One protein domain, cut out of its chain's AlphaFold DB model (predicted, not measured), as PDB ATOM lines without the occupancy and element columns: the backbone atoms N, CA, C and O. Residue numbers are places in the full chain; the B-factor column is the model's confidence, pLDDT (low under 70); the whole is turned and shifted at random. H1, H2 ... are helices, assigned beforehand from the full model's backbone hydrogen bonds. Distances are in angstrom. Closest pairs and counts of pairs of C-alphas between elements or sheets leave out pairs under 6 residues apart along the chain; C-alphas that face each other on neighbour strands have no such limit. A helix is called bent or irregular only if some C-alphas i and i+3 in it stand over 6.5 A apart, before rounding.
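AT A GLANCE: This is residues 10 to 170 of the 190 residues of an uncharacterized protein of Streptomyces sp. CNZ306 (UniProt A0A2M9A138). A bundle of five helices has H2 and H5 side by side in its middle, with H3 on one side of this pair and H7 and H8 on the other; H4 packs on H3, outside the bundle. The printed part has 161 residues with eight named helices, H1 to H8 along the chain, and no named strand: all helix. It is compact, with a radius of gyration of the C-alphas of 15.9 A and spans of 50 by 44 by 26 A.

HOW THE PARTS SIT: Start at H1, residues 10 to 14, close but not clearly touching H2, residues 17 to 38: C-alphas 12 and 20, the closest, are 6.6 A apart. The hub, H2, forms a hairpin with H3, residues 41 to 60, at a shallow tilt of 12 degrees; C-alphas 36 and 44 come closest, 5.9 A. Next, H4, residues 65 to 77, makes a hairpin with H3, closest at C-alphas 53 and 67, 4.9 A. H5, residues 89 to 101, touches H2, opposite ways at 14 degrees, closest at C-alphas 21 and 101, 4.4 A. H6, residues 103 to 108, meets H5 only through their link. H7, residues 122 to 139, touches H2, the same way, closest at C-alphas 24 and 122, 5.2 A. H8, residues 144 to 169, forms a hairpin with H7, at 35.3 degrees only just steep; C-alphas 134 and 151 come closest, 4.1 A. Every O i to N i+4 pair is within hydrogen-bond range in H1, H3, H4, H5, H6 and H7; H2 has 16 of 18, H8 20 of 22.

IN THESE COORDINATES: Find C-alpha 10 at (-9.799, 54.447, -2.548), where H1 begins. H2 spans 32.1 A, H3 28.7 A, H7 25.9 A and H8 37.6 A, ending at C-alpha 169, (-18.041, 58.365, -14.619). H2 and H8 are irregular: C-alphas 34 and 37 are 7.4 A apart, 145 and 148 7.3 A.

THE WHOLE: C-alphas 109 and 145 are farthest apart, 50.0 A. The printed part has no cut; the links H4 to H5 and H6 to H7 are long. No printed residue is under 70 in pLDDT.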
ATOM      1  N   ALA A  10      -9.053  53.456  -3.320       87.88
ATOM      2  CA  ALA A  10      -9.799  54.447  -2.548       87.88
ATOM      3  C   ALA A  10     -11.043  54.922  -3.307       87.88
ATOM      4  O   ALA A  10     -12.148  54.766  -2.797       87.88
ATOM      5  N   LEU A  11     -10.884  55.357  -4.560       89.94
ATOM      6  CA  LEU A  11     -11.997  55.842  -5.382       89.94
ATOM      7  C   LEU A  11     -13.085  54.778  -5.577       89.94
ATOM      8  O   LEU A  11     -14.268  55.076  -5.456       89.94
ATOM      9  N   LEU A  12     -12.700  53.516  -5.802       91.94
ATOM     10  CA  LEU A  12     -13.665  52.415  -5.899       91.94
ATOM     11  C   LEU A  12     -14.432  52.160  -4.599       91.94
ATOM     12  O   LEU A  12     -15.508  51.583  -4.652       91.94
ATOM     13  N   SER A  13     -13.866  52.525  -3.448       88.56
ATOM     14  CA  SER A  13     -14.509  52.341  -2.140       88.56
ATOM     15  C   SER A  13     -15.374  53.545  -1.745       88.56
ATOM     16  O   SER A  13     -16.280  53.390  -0.934       88.56
ATOM     17  N   GLU A  14     -15.084  54.724  -2.302       89.94
ATOM     18  CA  GLU A  14     -15.838  55.970  -2.107       89.94
ATOM     19  C   GLU A  14     -17.038  56.093  -3.053       89.94
ATOM     20  O   GLU A  14     -18.020  56.746  -2.704       89.94
ATOM     21  N   ALA A  15     -16.979  55.459  -4.228       89.69
ATOM     22  CA  ALA A  15     -18.103  55.381  -5.155       89.69
ATOM     23  C   ALA A  15     -19.334  54.758  -4.478       89.69
ATOM     24  O   ALA A  15     -19.213  53.783  -3.730       89.69
ATOM     25  N   ASP A  16     -20.525  55.289  -4.764       92.75
ATOM     26  CA  ASP A  16     -21.765  54.699  -4.268       92.75
ATOM     27  C   ASP A  16     -22.005  53.307  -4.875       92.75
ATOM     28  O   ASP A  16     -21.413  52.919  -5.884       92.75
ATOM     29  N   GLU A  17     -22.891  52.533  -4.250       93.31
ATOM     30  CA  GLU A  17     -23.111  51.139  -4.629       93.31
ATOM     31  C   GLU A  17     -23.554  50.982  -6.091       93.31
ATOM     32  O   GLU A  17     -23.068  50.093  -6.790       93.31
ATOM     33  N   ARG A  18     -24.436  51.856  -6.593       94.31
ATOM     34  CA  ARG A  18     -24.896  51.780  -7.985       94.31
ATOM     35  C   ARG A  18     -23.745  52.071  -8.941       94.31
ATOM     36  O   ARG A  18     -23.597  51.365  -9.942       94.31
ATOM     37  N   HIS A  19     -22.923  53.072  -8.633       94.81
ATOM     38  CA  HIS A  19     -21.750  53.405  -9.436       94.81
ATOM     39  C   HIS A  19     -20.721  52.266  -9.449       94.81
ATOM     40  O   HIS A  19     -20.257  51.890 -10.525       94.81
ATOM     41  N   GLN A  20     -20.449  51.628  -8.305       96.44
ATOM     42  CA  GLN A  20     -19.569  50.451  -8.232       96.44
ATOM     43  C   GLN A  20     -20.060  49.290  -9.111       96.44
ATOM     44  O   GLN A  20     -19.264  48.681  -9.829       96.44
ATOM     45  N   ARG A  21     -21.372  49.008  -9.114       97.31
ATOM     46  CA  ARG A  21     -21.965  47.972  -9.977       97.31
ATOM     47  C   ARG A  21     -21.735  48.283 -11.460       97.31
ATOM     48  O   ARG A  21     -21.321  47.410 -12.216       97.31
ATOM     49  N   LEU A  22     -21.946  49.531 -11.882       97.62
ATOM     50  CA  LEU A  22     -21.708  49.938 -13.273       97.62
ATOM     51  C   LEU A  22     -20.221  49.879 -13.652       97.62
ATOM     52  O   LEU A  22     -19.894  49.391 -14.733       97.62
ATOM     53  N   LEU A  23     -19.321  50.293 -12.755       97.94
ATOM     54  CA  LEU A  23     -17.873  50.207 -12.964       97.94
ATOM     55  C   LEU A  23     -17.389  48.762 -13.111       97.94
ATOM     56  O   LEU A  23     -16.578  48.471 -13.986       97.94
ATOM     57  N   ALA A  24     -17.903  47.835 -12.302       98.38
ATOM     58  CA  ALA A  24     -17.569  46.420 -12.438       98.38
ATOM     59  C   ALA A  24     -17.955  45.865 -13.820       98.38
ATOM     60  O   ALA A  24     -17.194  45.086 -14.397       98.38
ATOM     61  N   LEU A  25     -19.108  46.279 -14.360       98.56
ATOM     62  CA  LEU A  25     -19.532  45.915 -15.714       98.56
ATOM     63  C   LEU A  25     -18.628  46.547 -16.780       98.56
ATOM     64  O   LEU A  25     -18.191  45.829 -17.675       98.56
ATOM     65  N   ASP A  26     -18.273  47.830 -16.644       98.56
ATOM     66  CA  ASP A  26     -17.324  48.509 -17.544       98.56
ATOM     67  C   ASP A  26     -15.972  47.780 -17.591       98.56
ATOM     68  O   ASP A  26     -15.413  47.547 -18.661       98.56
ATOM     69  N   PHE A  27     -15.448  47.374 -16.431       98.38
ATOM     70  CA  PHE A  27     -14.164  46.677 -16.344       98.38
ATOM     71  C   PHE A  27     -14.203  45.300 -17.011       98.38
ATOM     72  O   PHE A  27     -13.230  44.893 -17.646       98.38
ATOM     73  N   ALA A  28     -15.314  44.575 -16.875       98.50
ATOM     74  CA  ALA A  28     -15.484  43.296 -17.554       98.50
ATOM     75  C   ALA A  28     -15.670  43.451 -19.065       98.50
ATOM     76  O   ALA A  28     -15.134  42.638 -19.817       98.50
ATOM     77  N   GLU A  29     -16.389  44.483 -19.504       98.44
ATOM     78  CA  GLU A  29     -16.588  44.803 -20.918       98.44
ATOM     79  C   GLU A  29     -15.251  45.105 -21.601       98.44
ATOM     80  O   GLU A  29     -14.898  44.437 -22.568       98.44
ATOM     81  N   HIS A  30     -14.432  45.981 -21.016       98.38
ATOM     82  CA  HIS A  30     -13.106  46.295 -21.551       98.38
ATOM     83  C   HIS A  30     -12.160  45.080 -21.562       98.38
ATOM     84  O   HIS A  30     -11.466  44.816 -22.548       98.38
ATOM     85  N   ALA A  31     -12.169  44.264 -20.500       97.56
ATOM     86  CA  ALA A  31     -11.392  43.026 -20.480       97.56
ATOM     87  C   ALA A  31     -11.837  42.043 -21.580       97.56
ATOM     88  O   ALA A  31     -10.993  41.366 -22.176       97.56
ATOM     89  N   LEU A  32     -13.141  41.970 -21.867       97.25
ATOM     90  CA  LEU A  32     -13.703  41.162 -22.950       97.25
ATOM     91  C   LEU A  32     -13.350  41.729 -24.332       97.25
ATOM     92  O   LEU A  32     -13.096  40.952 -25.249       97.25
ATOM     93  N   GLU A  33     -13.296  43.047 -24.502       97.38
ATOM     94  CA  GLU A  33     -12.853  43.679 -25.751       97.38
ATOM     95  C   GLU A  33     -11.396  43.331 -26.075       97.38
ATOM     96  O   GLU A  33     -11.095  42.950 -27.207       97.38
ATOM     97  N   ILE A  34     -10.511  43.394 -25.074       96.38
ATOM     98  CA  ILE A  34      -9.080  43.104 -25.243       96.38
ATOM     99  C   ILE A  34      -8.819  41.608 -25.427       96.38
ATOM    100  O   ILE A  34      -7.988  41.222 -26.245       96.38
ATOM    101  N   CYS A  35      -9.472  40.761 -24.627       95.56
ATOM    102  CA  CYS A  35      -9.120  39.344 -24.527       95.56
ATOM    103  C   CYS A  35     -10.097  38.407 -25.254       95.56
ATOM    104  O   CYS A  35      -9.862  37.200 -25.317       95.56
ATOM    105  N   GLY A  36     -11.229  38.925 -25.735       90.69
ATOM    106  CA  GLY A  36     -12.334  38.123 -26.262       90.69
ATOM    107  C   GLY A  36     -12.068  37.497 -27.628       90.69
ATOM    108  O   GLY A  36     -12.822  36.624 -28.046       90.69
ATOM    109  N   ASP A  37     -11.007  37.909 -28.321       91.25
ATOM    110  CA  ASP A  37     -10.573  37.353 -29.608       91.25
ATOM    111  C   ASP A  37     -10.158  35.873 -29.524       91.25
ATOM    112  O   ASP A  37     -10.298  35.139 -30.501       91.25
ATOM    113  N   ARG A  38      -9.699  35.417 -28.354       86.38
ATOM    114  CA  ARG A  38      -9.347  34.010 -28.086       86.38
ATOM    115  C   ARG A  38     -10.534  33.144 -27.678       86.38
ATOM    116  O   ARG A  38     -10.389  31.926 -27.578       86.38
ATOM    117  N   LEU A  39     -11.692  33.745 -27.417       89.69
ATOM    118  CA  LEU A  39     -12.898  32.992 -27.104       89.69
ATOM    119  C   LEU A  39     -13.545  32.468 -28.377       89.69
ATOM    120  O   LEU A  39     -13.505  33.105 -29.430       89.69
ATOM    121  N   LEU A  40     -14.233  31.334 -28.253       90.94
ATOM    122  CA  LEU A  40     -15.175  30.926 -29.286       90.94
ATOM    123  C   LEU A  40     -16.194  32.060 -29.504       90.94
ATOM    124  O   LEU A  40     -16.696  32.606 -28.515       90.94
ATOM    125  N   PRO A  41     -16.549  32.399 -30.760       93.38
ATOM    126  CA  PRO A  41     -17.472  33.498 -31.044       93.38
ATOM    127  C   PRO A  41     -18.799  33.400 -30.283       93.38
ATOM    128  O   PRO A  41     -19.331  34.406 -29.825       93.38
ATOM    129  N   THR A  42     -19.308  32.183 -30.080       93.38
ATOM    130  CA  THR A  42     -20.523  31.919 -29.296       93.38
ATOM    131  C   THR A  42     -20.375  32.324 -27.830       93.38
ATOM    132  O   THR A  42     -21.248  33.002 -27.295       93.38
ATOM    133  N   VAL A  43     -19.255  31.976 -27.192       93.38
ATOM    134  CA  VAL A  43     -18.960  32.354 -25.802       93.38
ATOM    135  C   VAL A  43     -18.765  33.863 -25.695       93.38
ATOM    136  O   VAL A  43     -19.326  34.482 -24.794       93.38
ATOM    137  N   ARG A  44     -18.035  34.475 -26.637       95.25
ATOM    138  CA  ARG A  44     -17.838  35.931 -26.676       95.25
ATOM    139  C   ARG A  44     -19.168  36.680 -26.774       95.25
ATOM    140  O   ARG A  44     -19.397  37.604 -25.998       95.25
ATOM    141  N   ASN A  45     -20.046  36.260 -27.684       96.62
ATOM    142  CA  ASN A  45     -21.359  36.875 -27.871       96.62
ATOM    143  C   ASN A  45     -22.238  36.716 -26.625       96.62
ATOM    144  O   ASN A  45     -22.879  37.676 -26.208       96.62
ATOM    145  N   ALA A  46     -22.218  35.540 -25.990       96.88
ATOM    146  CA  ALA A  46     -22.952  35.319 -24.748       96.88
ATOM    147  C   ALA A  46     -22.411  36.168 -23.585       96.88
ATOM    148  O   ALA A  46     -23.197  36.682 -22.796       96.88
ATOM    149  N   CYS A  47     -21.089  36.365 -23.492       97.56
ATOM    150  CA  CYS A  47     -20.486  37.281 -22.519       97.56
ATOM    151  C   CYS A  47     -20.971  38.721 -22.729       97.56
ATOM    152  O   CYS A  47     -21.386  39.371 -21.772       97.56
ATOM    153  N   ALA A  48     -20.925  39.211 -23.972       98.12
ATOM    154  CA  ALA A  48     -21.322  40.575 -24.310       98.12
ATOM    155  C   ALA A  48     -22.812  40.822 -24.027       98.12
ATOM    156  O   ALA A  48     -23.165  41.813 -23.390       98.12
ATOM    157  N   GLU A  49     -23.681  39.890 -24.426       98.50
ATOM    158  CA  GLU A  49     -25.119  39.987 -24.159       98.50
ATOM    159  C   GLU A  49     -25.429  39.932 -22.657       98.50
ATOM    160  O   GLU A  49     -26.255  40.701 -22.168       98.50
ATOM    161  N   LEU A  50     -24.728  39.082 -21.900       98.44
ATOM    162  CA  LEU A  50     -24.881  39.011 -20.448       98.44
ATOM    163  C   LEU A  50     -24.482  40.323 -19.758       98.44
ATOM    164  O   LEU A  50     -25.199  40.777 -18.868       98.44
ATOM    165  N   LEU A  51     -23.376  40.950 -20.171       98.56
ATOM    166  CA  LEU A  51     -22.961  42.255 -19.643       98.56
ATOM    167  C   LEU A  51     -23.972  43.355 -19.988       98.56
ATOM    168  O   LEU A  51     -24.341  44.138 -19.110       98.56
ATOM    169  N   ALA A  52     -24.466  43.387 -21.229       98.62
ATOM    170  CA  ALA A  52     -25.465  44.359 -21.667       98.62
ATOM    171  C   ALA A  52     -26.780  44.219 -20.879       98.62
ATOM    172  O   ALA A  52     -27.308  45.211 -20.375       98.62
ATOM    173  N   ALA A  53     -27.273  42.990 -20.709       98.56
ATOM    174  CA  ALA A  53     -28.478  42.714 -19.934       98.56
ATOM    175  C   ALA A  53     -28.290  43.018 -18.436       98.56
ATOM    176  O   ALA A  53     -29.196  43.539 -17.793       98.56
ATOM    177  N   ALA A  54     -27.112  42.742 -17.867       98.50
ATOM    178  CA  ALA A  54     -26.819  43.092 -16.478       98.50
ATOM    179  C   ALA A  54     -26.783  44.614 -16.266       98.50
ATOM    180  O   ALA A  54     -27.277  45.104 -15.252       98.50
ATOM    181  N   ARG A  55     -26.241  45.369 -17.230       98.44
ATOM    182  CA  ARG A  55     -26.216  46.838 -17.192       98.44
ATOM    183  C   ARG A  55     -27.621  47.425 -17.225       98.44
ATOM    184  O   ARG A  55     -27.916  48.332 -16.450       98.44
ATOM    185  N   GLU A  56     -28.479  46.896 -18.091       98.12
ATOM    186  CA  GLU A  56     -29.890  47.279 -18.167       98.12
ATOM    187  C   GLU A  56     -30.605  47.012 -16.831       98.12
ATOM    188  O   GLU A  56     -31.220  47.922 -16.276       98.12
ATOM    189  N   ALA A  57     -30.417  45.824 -16.247       98.19
ATOM    190  CA  ALA A  57     -30.997  45.471 -14.954       98.19
ATOM    191  C   ALA A  57     -30.531  46.384 -13.810       98.19
ATOM    192  O   ALA A  57     -31.348  46.812 -13.000       98.19
ATOM    193  N   VAL A  58     -29.241  46.741 -13.754       97.50
ATOM    194  CA  VAL A  58     -28.719  47.726 -12.784       97.50
ATOM    195  C   VAL A  58     -29.300  49.121 -13.040       97.50
ATOM    196  O   VAL A  58     -29.569  49.866 -12.099       97.50
ATOM    197  N   GLY A  59     -29.508  49.492 -14.305       96.06
ATOM    198  CA  GLY A  59     -30.143  50.753 -14.688       96.06
ATOM    199  C   GLY A  59     -31.584  50.876 -14.185       96.06
ATOM    200  O   GLY A  59     -31.977  51.953 -13.729       96.06
ATOM    201  N   LEU A  60     -32.326  49.770 -14.248       96.50
ATOM    202  CA  LEU A  60     -33.723  49.648 -13.827       96.50
ATOM    203  C   LEU A  60     -33.897  49.264 -12.350       96.50
ATOM    204  O   LEU A  60     -35.021  49.293 -11.857       96.50
ATOM    205  N   ASP A  61     -32.811  48.887 -11.672       96.94
ATOM    206  CA  ASP A  61     -32.818  48.248 -10.348       96.94
ATOM    207  C   ASP A  61     -33.769  47.035 -10.276       96.94
ATOM    208  O   ASP A  61     -34.458  46.790  -9.286       96.94
ATOM    209  N   LEU A  62     -33.843  46.279 -11.377       97.38
ATOM    210  CA  LEU A  62     -34.778  45.173 -11.548       97.38
ATOM    211  C   LEU A  62     -34.223  44.135 -12.525       97.38
ATOM    212  O   LEU A  62     -33.863  44.456 -13.657       97.38
ATOM    213  N   ALA A  63     -34.208  42.865 -12.112       96.50
ATOM    214  CA  ALA A  63     -33.923  41.774 -13.033       96.50
ATOM    215  C   ALA A  63     -35.107  41.565 -13.991       96.50
ATOM    216  O   ALA A  63     -36.251  41.414 -13.568       96.50
ATOM    217  N   HIS A  64     -34.812  41.541 -15.287       95.31
ATOM    218  CA  HIS A  64     -35.786  41.381 -16.364       95.31
ATOM    219  C   HIS A  64     -35.533  40.088 -17.151       95.31
ATOM    220  O   HIS A  64     -34.436  39.528 -17.116       95.31
ATOM    221  N   GLU A  65     -36.512  39.646 -17.944       96.69
ATOM    222  CA  GLU A  65     -36.433  38.377 -18.690       96.69
ATOM    223  C   GLU A  65     -35.198  38.272 -19.600       96.69
ATOM    224  O   GLU A  65     -34.642  37.195 -19.801       96.69
ATOM    225  N   ARG A  66     -34.747  39.394 -20.179       97.88
ATOM    226  CA  ARG A  66     -33.531  39.411 -21.005       97.88
ATOM    227  C   ARG A  66     -32.281  39.013 -20.203       97.88
ATOM    228  O   ARG A  66     -31.453  38.286 -20.739       97.88
ATOM    229  N   LEU A  67     -32.171  39.415 -18.931       98.25
ATOM    230  CA  LEU A  67     -31.060  39.026 -18.059       98.25
ATOM    231  C   LEU A  67     -31.115  37.533 -17.732       98.25
ATOM    232  O   LEU A  67     -30.095  36.860 -17.822       98.25
ATOM    233  N   GLU A  68     -32.299  37.006 -17.419       98.00
ATOM    234  CA  GLU A  68     -32.503  35.570 -17.196       98.00
ATOM    235  C   GLU A  68     -32.087  34.742 -18.423       98.00
ATOM    236  O   GLU A  68     -31.274  33.821 -18.316       98.00
ATOM    237  N   ARG A  69     -32.574  35.113 -19.615       98.19
ATOM    238  CA  ARG A  69     -32.214  34.430 -20.867       98.19
ATOM    239  C   ARG A  69     -30.715  34.501 -21.149       98.19
ATOM    240  O   ARG A  69     -30.120  33.479 -21.489       98.19
ATOM    241  N   ALA A  70     -30.103  35.675 -20.991       98.12
ATOM    242  CA  ALA A  70     -28.668  35.853 -21.199       98.12
ATOM    243  C   ALA A  70     -27.842  35.024 -20.201       98.12
ATOM    244  O   ALA A  70     -26.856  34.399 -20.589       98.12
ATOM    245  N   TYR A  71     -28.273  34.965 -18.938       96.88
ATOM    246  CA  TYR A  71     -27.646  34.160 -17.893       96.88
ATOM    247  C   TYR A  71     -27.666  32.669 -18.240       96.88
ATOM    248  O   TYR A  71     -26.614  32.029 -18.255       96.88
ATOM    249  N   HIS A  72     -28.833  32.116 -18.578       95.88
ATOM    250  CA  HIS A  72     -28.938  30.706 -18.958       95.88
ATOM    251  C   HIS A  72     -28.129  30.391 -20.214       95.88
ATOM    252  O   HIS A  72     -27.333  29.452 -20.208       95.88
ATOM    253  N   HIS A  73     -28.246  31.230 -21.247       96.25
ATOM    254  CA  HIS A  73     -27.494  31.054 -22.482       96.25
ATOM    255  C   HIS A  73     -25.978  31.043 -22.239       96.25
ATOM    256  O   HIS A  73     -25.283  30.163 -22.743       96.25
ATOM    257  N   PHE A  74     -25.468  31.971 -21.426       95.12
ATOM    258  CA  PHE A  74     -24.054  32.036 -21.057       95.12
ATOM    259  C   PHE A  74     -23.551  30.747 -20.401       95.12
ATOM    260  O   PHE A  74     -22.477  30.258 -20.756       95.12
ATOM    261  N   TYR A  75     -24.314  30.179 -19.465       92.06
ATOM    262  CA  TYR A  75     -23.935  28.924 -18.814       92.06
ATOM    263  C   TYR A  75     -24.046  27.714 -19.738       92.06
ATOM    264  O   TYR A  75     -23.246  26.789 -19.607       92.06
ATOM    265  N   ASP A  76     -24.986  27.714 -20.680       92.75
ATOM    266  CA  ASP A  76     -25.128  26.625 -21.643       92.75
ATOM    267  C   ASP A  76     -23.963  26.593 -22.640       92.75
ATOM    268  O   ASP A  76     -23.398  25.526 -22.885       92.75
ATOM    269  N   VAL A  77     -23.535  27.749 -23.167       91.69
ATOM    270  CA  VAL A  77     -22.421  27.808 -24.136       91.69
ATOM    271  C   VAL A  77     -21.042  27.640 -23.500       91.69
ATOM    272  O   VAL A  77     -20.071  27.385 -24.209       91.69
ATOM    273  N   ARG A  78     -20.935  27.783 -22.174       86.88
ATOM    274  CA  ARG A  78     -19.690  27.576 -21.419       86.88
ATOM    275  C   ARG A  78     -19.479  26.145 -20.947       86.88
ATOM    276  O   ARG A  78     -18.533  25.907 -20.197       86.88
ATOM    277  N   ARG A  79     -20.309  25.195 -21.372       86.44
ATOM    278  CA  ARG A  79     -20.062  23.777 -21.107       86.44
ATOM    279  C   ARG A  79     -19.045  23.211 -22.099       86.44
ATOM    280  O   ARG A  79     -19.176  23.397 -23.305       86.44
ATOM    281  N   ASP A  80     -18.032  22.524 -21.591       78.38
ATOM    282  CA  ASP A  80     -17.104  21.731 -22.391       78.38
ATOM    283  C   ASP A  80     -17.734  20.388 -22.810       78.38
ATOM    284  O   ASP A  80     -18.851  20.041 -22.416       78.38
ATOM    285  N   SER A  81     -17.010  19.602 -23.613       72.44
ATOM    286  CA  SER A  81     -17.479  18.301 -24.115       72.44
ATOM    287  C   SER A  81     -17.757  17.260 -23.023       72.44
ATOM    288  O   SER A  81     -18.389  16.243 -23.299       72.44
ATOM    289  N   THR A  82     -17.275  17.485 -21.802       76.31
ATOM    290  CA  THR A  82     -17.520  16.640 -20.624       76.31
ATOM    291  C   THR A  82     -18.646  17.179 -19.736       76.31
ATOM    292  O   THR A  82     -18.987  16.561 -18.730       76.31
ATOM    293  N   GLY A  83     -19.247  18.315 -20.108       74.69
ATOM    294  CA  GLY A  83     -20.241  19.028 -19.307       74.69
ATOM    295  C   GLY A  83     -19.637  19.893 -18.194       74.69
ATOM    296  O   GLY A  83     -20.389  20.439 -17.386       74.69
ATOM    297  N   GLY A  84     -18.307  20.031 -18.142       74.75
ATOM    298  CA  GLY A  84     -17.595  20.939 -17.242       74.75
ATOM    299  C   GLY A  84     -17.679  22.395 -17.707       74.75
ATOM    300  O   GLY A  84     -18.029  22.668 -18.846       74.75
ATOM    301  N   ASN A  85     -17.376  23.357 -16.833       78.94
ATOM    302  CA  ASN A  85     -17.375  24.776 -17.209       78.94
ATOM    303  C   ASN A  85     -16.011  25.188 -17.781       78.94
ATOM    304  O   ASN A  85     -15.001  25.065 -17.083       78.94
ATOM    305  N   VAL A  86     -15.997  25.783 -18.977       77.62
ATOM    306  CA  VAL A  86     -14.808  26.391 -19.598       77.62
ATOM    307  C   VAL A  86     -14.209  27.445 -18.659       77.62
ATOM    308  O   VAL A  86     -14.921  28.328 -18.181       77.62
ATOM    309  N   GLN A  87     -12.907  27.350 -18.375       80.19
ATOM    310  CA  GLN A  87     -12.171  28.216 -17.438       80.19
ATOM    311  C   GLN A  87     -11.302  29.256 -18.166       80.19
ATOM    312  O   GLN A  87     -10.099  29.358 -17.919       80.19
ATOM    313  N   ASP A  88     -11.878  30.014 -19.097       88.19
ATOM    314  CA  ASP A  88     -11.170  31.122 -19.740       88.19
ATOM    315  C   ASP A  88     -11.203  32.388 -18.864       88.19
ATOM    316  O   ASP A  88     -12.176  32.671 -18.163       88.19
ATOM    317  N   ALA A  89     -10.107  33.151 -18.867       89.69
ATOM    318  CA  ALA A  89      -9.977  34.320 -17.999       89.69
ATOM    319  C   ALA A  89     -11.047  35.405 -18.259       89.69
ATOM    320  O   ALA A  89     -11.600  35.905 -17.279       89.69
ATOM    321  N   PRO A  90     -11.393  35.765 -19.512       91.38
ATOM    322  CA  PRO A  90     -12.368  36.828 -19.763       91.38
ATOM    323  C   PRO A  90     -13.780  36.471 -19.280       91.38
ATOM    324  O   PRO A  90     -14.426  37.293 -18.629       91.38
ATOM    325  N   SER A  91     -14.251  35.239 -19.496       92.44
ATOM    326  CA  SER A  91     -15.568  34.814 -19.009       92.44
ATOM    327  C   SER A  91     -15.633  34.734 -17.480       92.44
ATOM    328  O   SER A  91     -16.692  34.966 -16.889       92.44
ATOM    329  N   LEU A  92     -14.511  34.456 -16.807       93.69
ATOM    330  CA  LEU A  92     -14.419  34.534 -15.347       93.69
ATOM    331  C   LEU A  92     -14.514  35.980 -14.834       93.69
ATOM    332  O   LEU A  92     -15.162  36.210 -13.812       93.69
ATOM    333  N   VAL A  93     -13.942  36.956 -15.547       96.94
ATOM    334  CA  VAL A  93     -14.116  38.386 -15.225       96.94
ATOM    335  C   VAL A  93     -15.580  38.799 -15.400       96.94
ATOM    336  O   VAL A  93     -16.143  39.425 -14.503       96.94
ATOM    337  N   VAL A  94     -16.228  38.371 -16.490       97.19
ATOM    338  CA  VAL A  94     -17.665  38.596 -16.741       97.19
ATOM    339  C   VAL A  94     -18.521  38.019 -15.613       97.19
ATOM    340  O   VAL A  94     -19.396  38.704 -15.086       97.19
ATOM    341  N   MET A  95     -18.237  36.789 -15.170       95.38
ATOM    342  CA  MET A  95     -18.919  36.200 -14.013       95.38
ATOM    343  C   MET A  95     -18.712  37.012 -12.738       95.38
ATOM    344  O   MET A  95     -19.657  37.190 -11.971       95.38
ATOM    345  N   ALA A  96     -17.487  37.471 -12.473       96.62
ATOM    346  CA  ALA A  96     -17.205  38.267 -11.287       96.62
ATOM    347  C   ALA A  96     -17.998  39.583 -11.310       96.62
ATOM    348  O   ALA A  96     -18.638  39.924 -10.315       96.62
ATOM    349  N   ALA A  97     -18.033  40.267 -12.457       98.19
ATOM    350  CA  ALA A  97     -18.814  41.484 -12.643       98.19
ATOM    351  C   ALA A  97     -20.320  41.243 -12.496       98.19
ATOM    352  O   ALA A  97     -20.974  41.984 -11.765       98.19
ATOM    353  N   LEU A  98     -20.869  40.179 -13.093       97.38
ATOM    354  CA  LEU A  98     -22.274  39.801 -12.911       97.38
ATOM    355  C   LEU A  98     -22.596  39.565 -11.428       97.38
ATOM    356  O   LEU A  98     -23.594  40.075 -10.914       97.38
ATOM    357  N   ARG A  99     -21.740  38.803 -10.731       96.31
ATOM    358  CA  ARG A  99     -21.934  38.470  -9.315       96.31
ATOM    359  C   ARG A  99     -21.924  39.704  -8.421       96.31
ATOM    360  O   ARG A  99     -22.707  39.759  -7.479       96.31
ATOM    361  N   HIS A 100     -21.050  40.661  -8.713       97.06
ATOM    362  CA  HIS A 100     -21.024  41.944  -8.021       97.06
ATOM    363  C   HIS A 100     -22.277  42.778  -8.333       97.06
ATOM    364  O   HIS A 100     -22.893  43.339  -7.433       97.06
ATOM    365  N   SER A 101     -22.677  42.827  -9.606       97.56
ATOM    366  CA  SER A 101     -23.567  43.878 -10.106       97.56
ATOM    367  C   SER A 101     -25.049  43.527 -10.056       97.56
ATOM    368  O   SER A 101     -25.858  44.374  -9.696       97.56
ATOM    369  N   ALA A 102     -25.416  42.288 -10.400       97.00
ATOM    370  CA  ALA A 102     -26.812  41.915 -10.648       97.00
ATOM    371  C   ALA A 102     -27.284  40.661  -9.891       97.00
ATOM    372  O   ALA A 102     -28.473  40.355  -9.916       97.00
ATOM    373  N   MET A 103     -26.400  39.946  -9.180       94.94
ATOM    374  CA  MET A 103     -26.774  38.706  -8.474       94.94
ATOM    375  C   MET A 103     -27.921  38.911  -7.482       94.94
ATOM    376  O   MET A 103     -28.847  38.114  -7.451       94.94
ATOM    377  N   HIS A 104     -27.899  39.993  -6.702       94.62
ATOM    378  CA  HIS A 104     -28.963  40.280  -5.736       94.62
ATOM    379  C   HIS A 104     -30.318  40.556  -6.418       94.62
ATOM    380  O   HIS A 104     -31.348  40.137  -5.894       94.62
ATOM    381  N   LEU A 105     -30.324  41.188  -7.601       96.62
ATOM    382  CA  LEU A 105     -31.536  41.387  -8.406       96.62
ATOM    383  C   LEU A 105     -32.071  40.046  -8.916       96.62
ATOM    384  O   LEU A 105     -33.268  39.781  -8.851       96.62
ATOM    385  N   MET A 106     -31.175  39.177  -9.387       96.75
ATOM    386  CA  MET A 106     -31.530  37.837  -9.851       96.75
ATOM    387  C   MET A 106     -32.037  36.941  -8.715       96.75
ATOM    388  O   MET A 106     -32.974  36.173  -8.921       96.75
ATOM    389  N   GLU A 107     -31.454  37.044  -7.516       95.62
ATOM    390  CA  GLU A 107     -31.938  36.362  -6.309       95.62
ATOM    391  C   GLU A 107     -33.341  36.849  -5.928       95.62
ATOM    392  O   GLU A 107     -34.220  36.034  -5.654       95.62
ATOM    393  N   ALA A 108     -33.568  38.167  -5.941       95.31
ATOM    394  CA  ALA A 108     -34.868  38.758  -5.629       95.31
ATOM    395  C   ALA A 108     -35.957  38.345  -6.634       95.31
ATOM    396  O   ALA A 108     -37.105  38.145  -6.243       95.31
ATOM    397  N   ALA A 109     -35.591  38.170  -7.905       95.50
ATOM    398  CA  ALA A 109     -36.480  37.690  -8.959       95.50
ATOM    399  C   ALA A 109     -36.643  36.157  -8.997       95.50
ATOM    400  O   ALA A 109     -37.414  35.648  -9.804       95.50
ATOM    401  N   GLY A 110     -35.924  35.403  -8.155       95.38
ATOM    402  CA  GLY A 110     -35.985  33.939  -8.140       95.38
ATOM    403  C   GLY A 110     -35.299  33.248  -9.326       95.38
ATOM    404  O   GLY A 110     -35.451  32.040  -9.484       95.38
ATOM    405  N   ILE A 111     -34.516  33.980 -10.127       93.81
ATOM    406  CA  ILE A 111     -33.755  33.443 -11.272       93.81
ATOM    407  C   ILE A 111     -32.628  32.523 -10.780       93.81
ATOM    408  O   ILE A 111     -32.290  31.518 -11.406       93.81
ATOM    409  N   VAL A 112     -32.027  32.865  -9.639       92.50
ATOM    410  CA  VAL A 112     -30.940  32.098  -9.020       92.50
ATOM    411  C   VAL A 112     -31.185  31.887  -7.538       92.50
ATOM    412  O   VAL A 112     -31.781  32.711  -6.849       92.50
ATOM    413  N   VAL A 113     -30.666  30.771  -7.030       90.00
ATOM    414  CA  VAL A 113     -30.685  30.474  -5.600       90.00
ATOM    415  C   VAL A 113     -29.529  31.197  -4.923       90.00
ATOM    416  O   VAL A 113     -28.380  31.084  -5.359       90.00
ATOM    417  N   ARG A 114     -29.829  31.882  -3.814       84.94
ATOM    418  CA  ARG A 114     -28.817  32.548  -2.993       84.94
ATOM    419  C   ARG A 114     -27.689  31.590  -2.631       84.94
ATOM    420  O   ARG A 114     -27.899  30.543  -2.014       84.94
ATOM    421  N   THR A 115     -26.470  31.989  -2.971       78.44
ATOM    422  CA  THR A 115     -25.270  31.224  -2.628       78.44
ATOM    423  C   THR A 115     -24.712  31.677  -1.279       78.44
ATOM    424  O   THR A 115     -24.844  32.834  -0.896       78.44
ATOM    425  N   LYS A 116     -24.058  30.772  -0.540       81.19
ATOM    426  CA  LYS A 116     -23.383  31.123   0.727       81.19
ATOM    427  C   LYS A 116     -22.097  31.935   0.526       81.19
ATOM    428  O   LYS A 116     -21.543  32.440   1.495       81.19
ATOM    429  N   ALA A 117     -21.585  32.003  -0.701       82.94
ATOM    430  CA  ALA A 117     -20.343  32.694  -1.003       82.94
ATOM    431  C   ALA A 117     -20.603  34.190  -1.185       82.94
ATOM    432  O   ALA A 117     -21.418  34.573  -2.025       82.94
ATOM    433  N   SER A 118     -19.855  35.024  -0.462       84.81
ATOM    434  CA  SER A 118     -19.903  36.472  -0.653       84.81
ATOM    435  C   SER A 118     -19.619  36.834  -2.118       84.81
ATOM    436  O   SER A 118     -18.732  36.227  -2.737       84.81
ATOM    437  N   PRO A 119     -20.369  37.784  -2.703       88.12
ATOM    438  CA  PRO A 119     -20.064  38.281  -4.036       88.12
ATOM    439  C   PRO A 119     -18.691  38.977  -4.035       88.12
ATOM    440  O   PRO A 119     -18.279  39.522  -3.007       88.12
ATOM    441  N   PRO A 120     -17.960  38.951  -5.164       94.12
ATOM    442  CA  PRO A 120     -16.726  39.716  -5.294       94.12
ATOM    443  C   PRO A 120     -17.015  41.217  -5.161       94.12
ATOM    444  O   PRO A 120     -18.082  41.698  -5.550       94.12
ATOM    445  N   SER A 121     -16.051  41.969  -4.631       95.44
ATOM    446  CA  SER A 121     -16.123  43.433  -4.641       95.44
ATOM    447  C   SER A 121     -15.795  43.990  -6.034       95.44
ATOM    448  O   SER A 121     -15.119  43.324  -6.823       95.44
ATOM    449  N   CYS A 122     -16.175  45.239  -6.328       96.50
ATOM    450  CA  CYS A 122     -15.759  45.916  -7.566       96.50
ATOM    451  C   CYS A 122     -14.224  45.947  -7.709       96.50
ATOM    452  O   CYS A 122     -13.676  45.798  -8.803       96.50
ATOM    453  N   LYS A 123     -13.505  46.057  -6.585       95.62
ATOM    454  CA  LYS A 123     -12.042  45.966  -6.541       95.62
ATOM    455  C   LYS A 123     -11.540  44.597  -6.999       95.62
ATOM    456  O   LYS A 123     -10.547  44.530  -7.717       95.62
ATOM    457  N   ASP A 124     -12.202  43.513  -6.609       95.44
ATOM    458  CA  ASP A 124     -11.825  42.163  -7.040       95.44
ATOM    459  C   ASP A 124     -12.098  41.944  -8.532       95.44
ATOM    460  O   ASP A 124     -11.303  41.285  -9.207       95.44
ATOM    461  N   VAL A 125     -13.160  42.555  -9.072       97.31
ATOM    462  CA  VAL A 125     -13.426  42.574 -10.520       97.31
ATOM    463  C   VAL A 125     -12.303  43.301 -11.263       97.31
ATOM    464  O   VAL A 125     -11.726  42.727 -12.184       97.31
ATOM    465  N   ALA A 126     -11.898  44.492 -10.804       96.88
ATOM    466  CA  ALA A 126     -10.769  45.235 -11.378       96.88
ATOM    467  C   ALA A 126      -9.461  44.417 -11.359       96.88
ATOM    468  O   ALA A 126      -8.773  44.281 -12.369       96.88
ATOM    469  N   ARG A 127      -9.141  43.768 -10.229       95.75
ATOM    470  CA  ARG A 127      -7.978  42.864 -10.123       95.75
ATOM    471  C   ARG A 127      -8.033  41.713 -11.127       95.75
ATOM    472  O   ARG A 127      -6.999  41.322 -11.680       95.75
ATOM    473  N   SER A 128      -9.220  41.149 -11.322       96.00
ATOM    474  CA  SER A 128      -9.442  40.032 -12.238       96.00
ATOM    475  C   SER A 128      -9.262  40.479 -13.690       96.00
ATOM    476  O   SER A 128      -8.543  39.811 -14.430       96.00
ATOM    477  N   ALA A 129      -9.806  41.642 -14.064       97.00
ATOM    478  CA  ALA A 129      -9.617  42.260 -15.378       97.00
ATOM    479  C   ALA A 129      -8.131  42.520 -15.677       97.00
ATOM    480  O   ALA A 129      -7.608  42.028 -16.677       97.00
ATOM    481  N   GLN A 130      -7.402  43.158 -14.753       96.38
ATOM    482  CA  GLN A 130      -5.949  43.350 -14.865       96.38
ATOM    483  C   GLN A 130      -5.198  42.031 -15.057       96.38
ATOM    484  O   GLN A 130      -4.275  41.937 -15.865       96.38
ATOM    485  N   THR A 131      -5.576  40.994 -14.311       95.19
ATOM    486  CA  THR A 131      -4.940  39.677 -14.426       95.19
ATOM    487  C   THR A 131      -5.200  39.049 -15.793       95.19
ATOM    488  O   THR A 131      -4.256  38.544 -16.401       95.19
ATOM    489  N   ALA A 132      -6.437  39.119 -16.291       95.69
ATOM    490  CA  ALA A 132      -6.812  38.606 -17.605       95.69
ATOM    491  C   ALA A 132      -6.057  39.331 -18.731       95.69
ATOM    492  O   ALA A 132      -5.394  38.674 -19.532       95.69
ATOM    493  N   VAL A 133      -6.060  40.668 -18.730       96.25
ATOM    494  CA  VAL A 133      -5.351  41.496 -19.723       96.25
ATOM    495  C   VAL A 133      -3.840  41.266 -19.666       96.25
ATOM    496  O   VAL A 133      -3.193  41.081 -20.696       96.25
ATOM    497  N   GLY A 134      -3.270  41.214 -18.459       95.38
ATOM    498  CA  GLY A 134      -1.852  40.929 -18.260       95.38
ATOM    499  C   GLY A 134      -1.439  39.571 -18.813       95.38
ATOM    500  O   GLY A 134      -0.419  39.467 -19.489       95.38
ATOM    501  N   ARG A 135      -2.243  38.537 -18.547       93.81
ATOM    502  CA  ARG A 135      -2.009  37.191 -19.070       93.81
ATOM    503  C   ARG A 135      -2.125  37.159 -20.593       93.81
ATOM    504  O   ARG A 135      -1.207  36.667 -21.235       93.81
ATOM    505  N   ARG A 136      -3.188  37.746 -21.159       93.94
ATOM    506  CA  ARG A 136      -3.413  37.810 -22.612       93.94
ATOM    507  C   ARG A 136      -2.207  38.401 -23.338       93.94
ATOM    508  O   ARG A 136      -1.752  37.833 -24.321       93.94
ATOM    509  N   ARG A 137      -1.681  39.524 -22.840       93.44
ATOM    510  CA  ARG A 137      -0.541  40.209 -23.464       93.44
ATOM    511  C   ARG A 137       0.772  39.451 -23.302       93.44
ATOM    512  O   ARG A 137       1.578  39.506 -24.216       93.44
ATOM    513  N   ALA A 138       0.987  38.746 -22.190       93.25
ATOM    514  CA  ALA A 138       2.147  37.860 -22.066       93.25
ATOM    515  C   ALA A 138       2.086  36.686 -23.046       93.25
ATOM    516  O   ALA A 138       3.096  36.364 -23.649       93.25
ATOM    517  N   GLU A 139       0.911  36.089 -23.254       91.62
ATOM    518  CA  GLU A 139       0.736  34.998 -24.227       91.62
ATOM    519  C   GLU A 139       0.986  35.438 -25.682       91.62
ATOM    520  O   GLU A 139       1.258  34.594 -26.532       91.62
ATOM    521  N   ASP A 140       0.899  36.740 -25.972       90.56
ATOM    522  CA  ASP A 140       1.222  37.327 -27.277       90.56
ATOM    523  C   ASP A 140       2.666  37.882 -27.342       90.56
ATOM    524  O   ASP A 140       2.999  38.588 -28.293       90.56
ATOM    525  N   ALA A 141       3.517  37.630 -26.339       91.06
ATOM    526  CA  ALA A 141       4.911  38.074 -26.361       91.06
ATOM    527  C   ALA A 141       5.738  37.265 -27.376       91.06
ATOM    528  O   ALA A 141       5.659  36.039 -27.412       91.06
ATOM    529  N   ASP A 142       6.563  37.958 -28.167       88.19
ATOM    530  CA  ASP A 142       7.428  37.326 -29.175       88.19
ATOM    531  C   ASP A 142       8.568  36.500 -28.544       88.19
ATOM    532  O   ASP A 142       8.995  35.492 -29.111       88.19
ATOM    533  N   ASP A 143       9.050  36.910 -27.363       91.12
ATOM    534  CA  ASP A 143      10.076  36.215 -26.578       91.12
ATOM    535  C   ASP A 143       9.513  35.801 -25.200       91.12
ATOM    536  O   ASP A 143       9.084  36.669 -24.429       91.12
ATOM    537  N   PRO A 144       9.556  34.502 -24.836       89.38
ATOM    538  CA  PRO A 144       9.189  34.027 -23.502       89.38
ATOM    539  C   PRO A 144       9.912  34.744 -22.347       89.38
ATOM    540  O   PRO A 144       9.366  34.873 -21.249       89.38
ATOM    541  N   ALA A 145      11.138  35.235 -22.569       88.94
ATOM    542  CA  ALA A 145      11.890  35.993 -21.570       88.94
ATOM    543  C   ALA A 145      11.223  37.339 -21.214       88.94
ATOM    544  O   ALA A 145      11.377  37.823 -20.085       88.94
ATOM    545  N   ASP A 146      10.431  37.903 -22.130       92.75
ATOM    546  CA  ASP A 146       9.759  39.193 -21.969       92.75
ATOM    547  C   ASP A 146       8.342  39.080 -21.389       92.75
ATOM    548  O   ASP A 146       7.785  40.089 -20.942       92.75
ATOM    549  N   GLU A 147       7.762  37.876 -21.301       91.50
ATOM    550  CA  GLU A 147       6.392  37.639 -20.813       91.50
ATOM    551  C   GLU A 147       6.097  38.381 -19.502       91.50
ATOM    552  O   GLU A 147       5.065  39.042 -19.340       91.50
ATOM    553  N   ALA A 148       7.027  38.316 -18.545       90.88
ATOM    554  CA  ALA A 148       6.857  38.937 -17.237       90.88
ATOM    555  C   ALA A 148       6.806  40.474 -17.310       90.88
ATOM    556  O   ALA A 148       6.072  41.107 -16.535       90.88
ATOM    557  N   ILE A 149       7.586  41.068 -18.218       93.31
ATOM    558  CA  ILE A 149       7.650  42.513 -18.457       93.31
ATOM    559  C   ILE A 149       6.383  42.953 -19.192       93.31
ATOM    560  O   ILE A 149       5.698  43.867 -18.721       93.31
ATOM    561  N   VAL A 150       6.003  42.242 -20.254       94.25
ATOM    562  CA  VAL A 150       4.798  42.515 -21.047       94.25
ATOM    563  C   VAL A 150       3.538  42.407 -20.185       94.25
ATOM    564  O   VAL A 150       2.749  43.354 -20.130       94.25
ATOM    565  N   ALA A 151       3.385  41.337 -19.396       93.81
ATOM    566  CA  ALA A 151       2.265  41.201 -18.460       93.81
ATOM    567  C   ALA A 151       2.216  42.333 -17.432       93.81
ATOM    568  O   ALA A 151       1.142  42.734 -16.976       93.81
ATOM    569  N   ARG A 152       3.372  42.809 -16.956       93.69
ATOM    570  CA  ARG A 152       3.426  43.925 -16.001       93.69
ATOM    571  C   ARG A 152       2.980  45.228 -16.660       93.69
ATOM    572  O   ARG A 152       2.158  45.915 -16.064       93.69
ATOM    573  N   SER A 153       3.472  45.522 -17.861       94.00
ATOM    574  CA  SER A 153       3.088  46.716 -18.618       94.00
ATOM    575  C   SER A 153       1.590  46.723 -18.924       94.00
ATOM    576  O   SER A 153       0.904  47.699 -18.648       94.00
ATOM    577  N   ALA A 154       1.053  45.594 -19.389       95.62
ATOM    578  CA  ALA A 154      -0.366  45.445 -19.693       95.62
ATOM    579  C   ALA A 154      -1.265  45.641 -18.462       95.62
ATOM    580  O   ALA A 154      -2.282  46.322 -18.537       95.62
ATOM    581  N   ARG A 155      -0.863  45.107 -17.299       95.44
ATOM    582  CA  ARG A 155      -1.566  45.358 -16.028       95.44
ATOM    583  C   ARG A 155      -1.548  46.827 -15.623       95.44
ATOM    584  O   ARG A 155      -2.507  47.285 -15.015       95.44
ATOM    585  N   TRP A 156      -0.458  47.537 -15.908       94.81
ATOM    586  CA  TRP A 156      -0.341  48.957 -15.596       94.81
ATOM    587  C   TRP A 156      -1.255  49.803 -16.488       94.81
ATOM    588  O   TRP A 156      -1.983  50.643 -15.967       94.81
ATOM    589  N   GLU A 157      -1.278  49.538 -17.797       96.00
ATOM    590  CA  GLU A 157      -2.189  50.226 -18.724       96.00
ATOM    591  C   GLU A 157      -3.656  49.937 -18.402       96.00
ATOM    592  O   GLU A 157      -4.472  50.854 -18.384       96.00
ATOM    593  N   GLU A 158      -3.992  48.693 -18.051       97.38
ATOM    594  CA  GLU A 158      -5.347  48.348 -17.614       97.38
ATOM    595  C   GLU A 158      -5.730  49.097 -16.327       97.38
ATOM    596  O   GLU A 158      -6.814  49.666 -16.233       97.38
ATOM    597  N   ALA A 159      -4.827  49.177 -15.346       95.44
ATOM    598  CA  ALA A 159      -5.064  49.951 -14.129       95.44
ATOM    599  C   ALA A 159      -5.231  51.455 -14.406       95.44
ATOM    600  O   ALA A 159      -6.032  52.125 -13.750       95.44
ATOM    601  N   ARG A 160      -4.477  51.989 -15.374       95.19
ATOM    602  CA  ARG A 160      -4.589  53.377 -15.828       95.19
ATOM    603  C   ARG A 160      -5.942  53.627 -16.489       95.19
ATOM    604  O   ARG A 160      -6.591  54.609 -16.137       95.19
ATOM    605  N   TRP A 161      -6.379  52.745 -17.385       97.19
ATOM    606  CA  TRP A 161      -7.698  52.829 -18.011       97.19
ATOM    607  C   TRP A 161      -8.818  52.778 -16.961       97.19
ATOM    608  O   TRP A 161      -9.686  53.645 -16.955       97.19
ATOM    609  N   GLN A 162      -8.738  51.854 -15.997       96.94
ATOM    610  CA  GLN A 162      -9.711  51.748 -14.900       96.94
ATOM    611  C   GLN A 162      -9.789  53.028 -14.066       96.94
ATOM    612  O   GLN A 162     -10.880  53.487 -13.743       96.94
ATOM    613  N   LEU A 163      -8.642  53.627 -13.730       94.94
ATOM    614  CA  LEU A 163      -8.602  54.884 -12.984       94.94
ATOM    615  C   LEU A 163      -9.265  56.028 -13.761       94.94
ATOM    616  O   LEU A 163     -10.075  56.755 -13.191       94.94
ATOM    617  N   VAL A 164      -8.941  56.169 -15.048       94.75
ATOM    618  CA  VAL A 164      -9.569  57.170 -15.923       94.75
ATOM    619  C   VAL A 164     -11.075  56.943 -15.985       94.75
ATOM    620  O   VAL A 164     -11.834  57.883 -15.780       94.75
ATOM    621  N   ARG A 165     -11.517  55.692 -16.151       96.12
ATOM    622  CA  ARG A 165     -12.938  55.358 -16.235       96.12
ATOM    623  C   ARG A 165     -13.712  55.722 -14.968       96.12
ATOM    624  O   ARG A 165     -14.824  56.241 -15.056       96.12
ATOM    625  N   VAL A 166     -13.125  55.484 -13.793       94.31
ATOM    626  CA  VAL A 166     -13.712  55.902 -12.509       94.31
ATOM    627  C   VAL A 166     -13.863  57.419 -12.447       94.31
ATOM    628  O   VAL A 166     -14.914  57.896 -12.039       94.31
ATOM    629  N   ILE A 167     -12.853  58.174 -12.891       91.25
ATOM    630  CA  ILE A 167     -12.887  59.645 -12.905       91.25
ATOM    631  C   ILE A 167     -13.942  60.168 -13.889       91.25
ATOM    632  O   ILE A 167     -14.706  61.061 -13.542       91.25
ATOM    633  N   GLU A 168     -14.010  59.612 -15.099       92.81
ATOM    634  CA  GLU A 168     -14.947  60.039 -16.150       92.81
ATOM    635  C   GLU A 168     -16.414  59.801 -15.791       92.81
ATOM    636  O   GLU A 168     -17.295  60.520 -16.256       92.81
ATOM    637  N   THR A 169     -16.680  58.765 -14.999       91.31
ATOM    638  CA  THR A 169     -18.041  58.365 -14.619       91.31
ATOM    639  C   THR A 169     -18.412  58.788 -13.208       91.31
ATOM    640  O   THR A 169     -19.544  58.548 -12.787       91.31
ATOM    641  N   ALA A 170     -17.482  59.406 -12.474       83.44
ATOM    642  CA  ALA A 170     -17.761  59.935 -11.156       83.44
ATOM    643  C   ALA A 170     -18.878  60.987 -11.247       83.44
ATOM    644  O   ALA A 170     -18.850  61.839 -12.143       83.44
TER     645      ALA A 170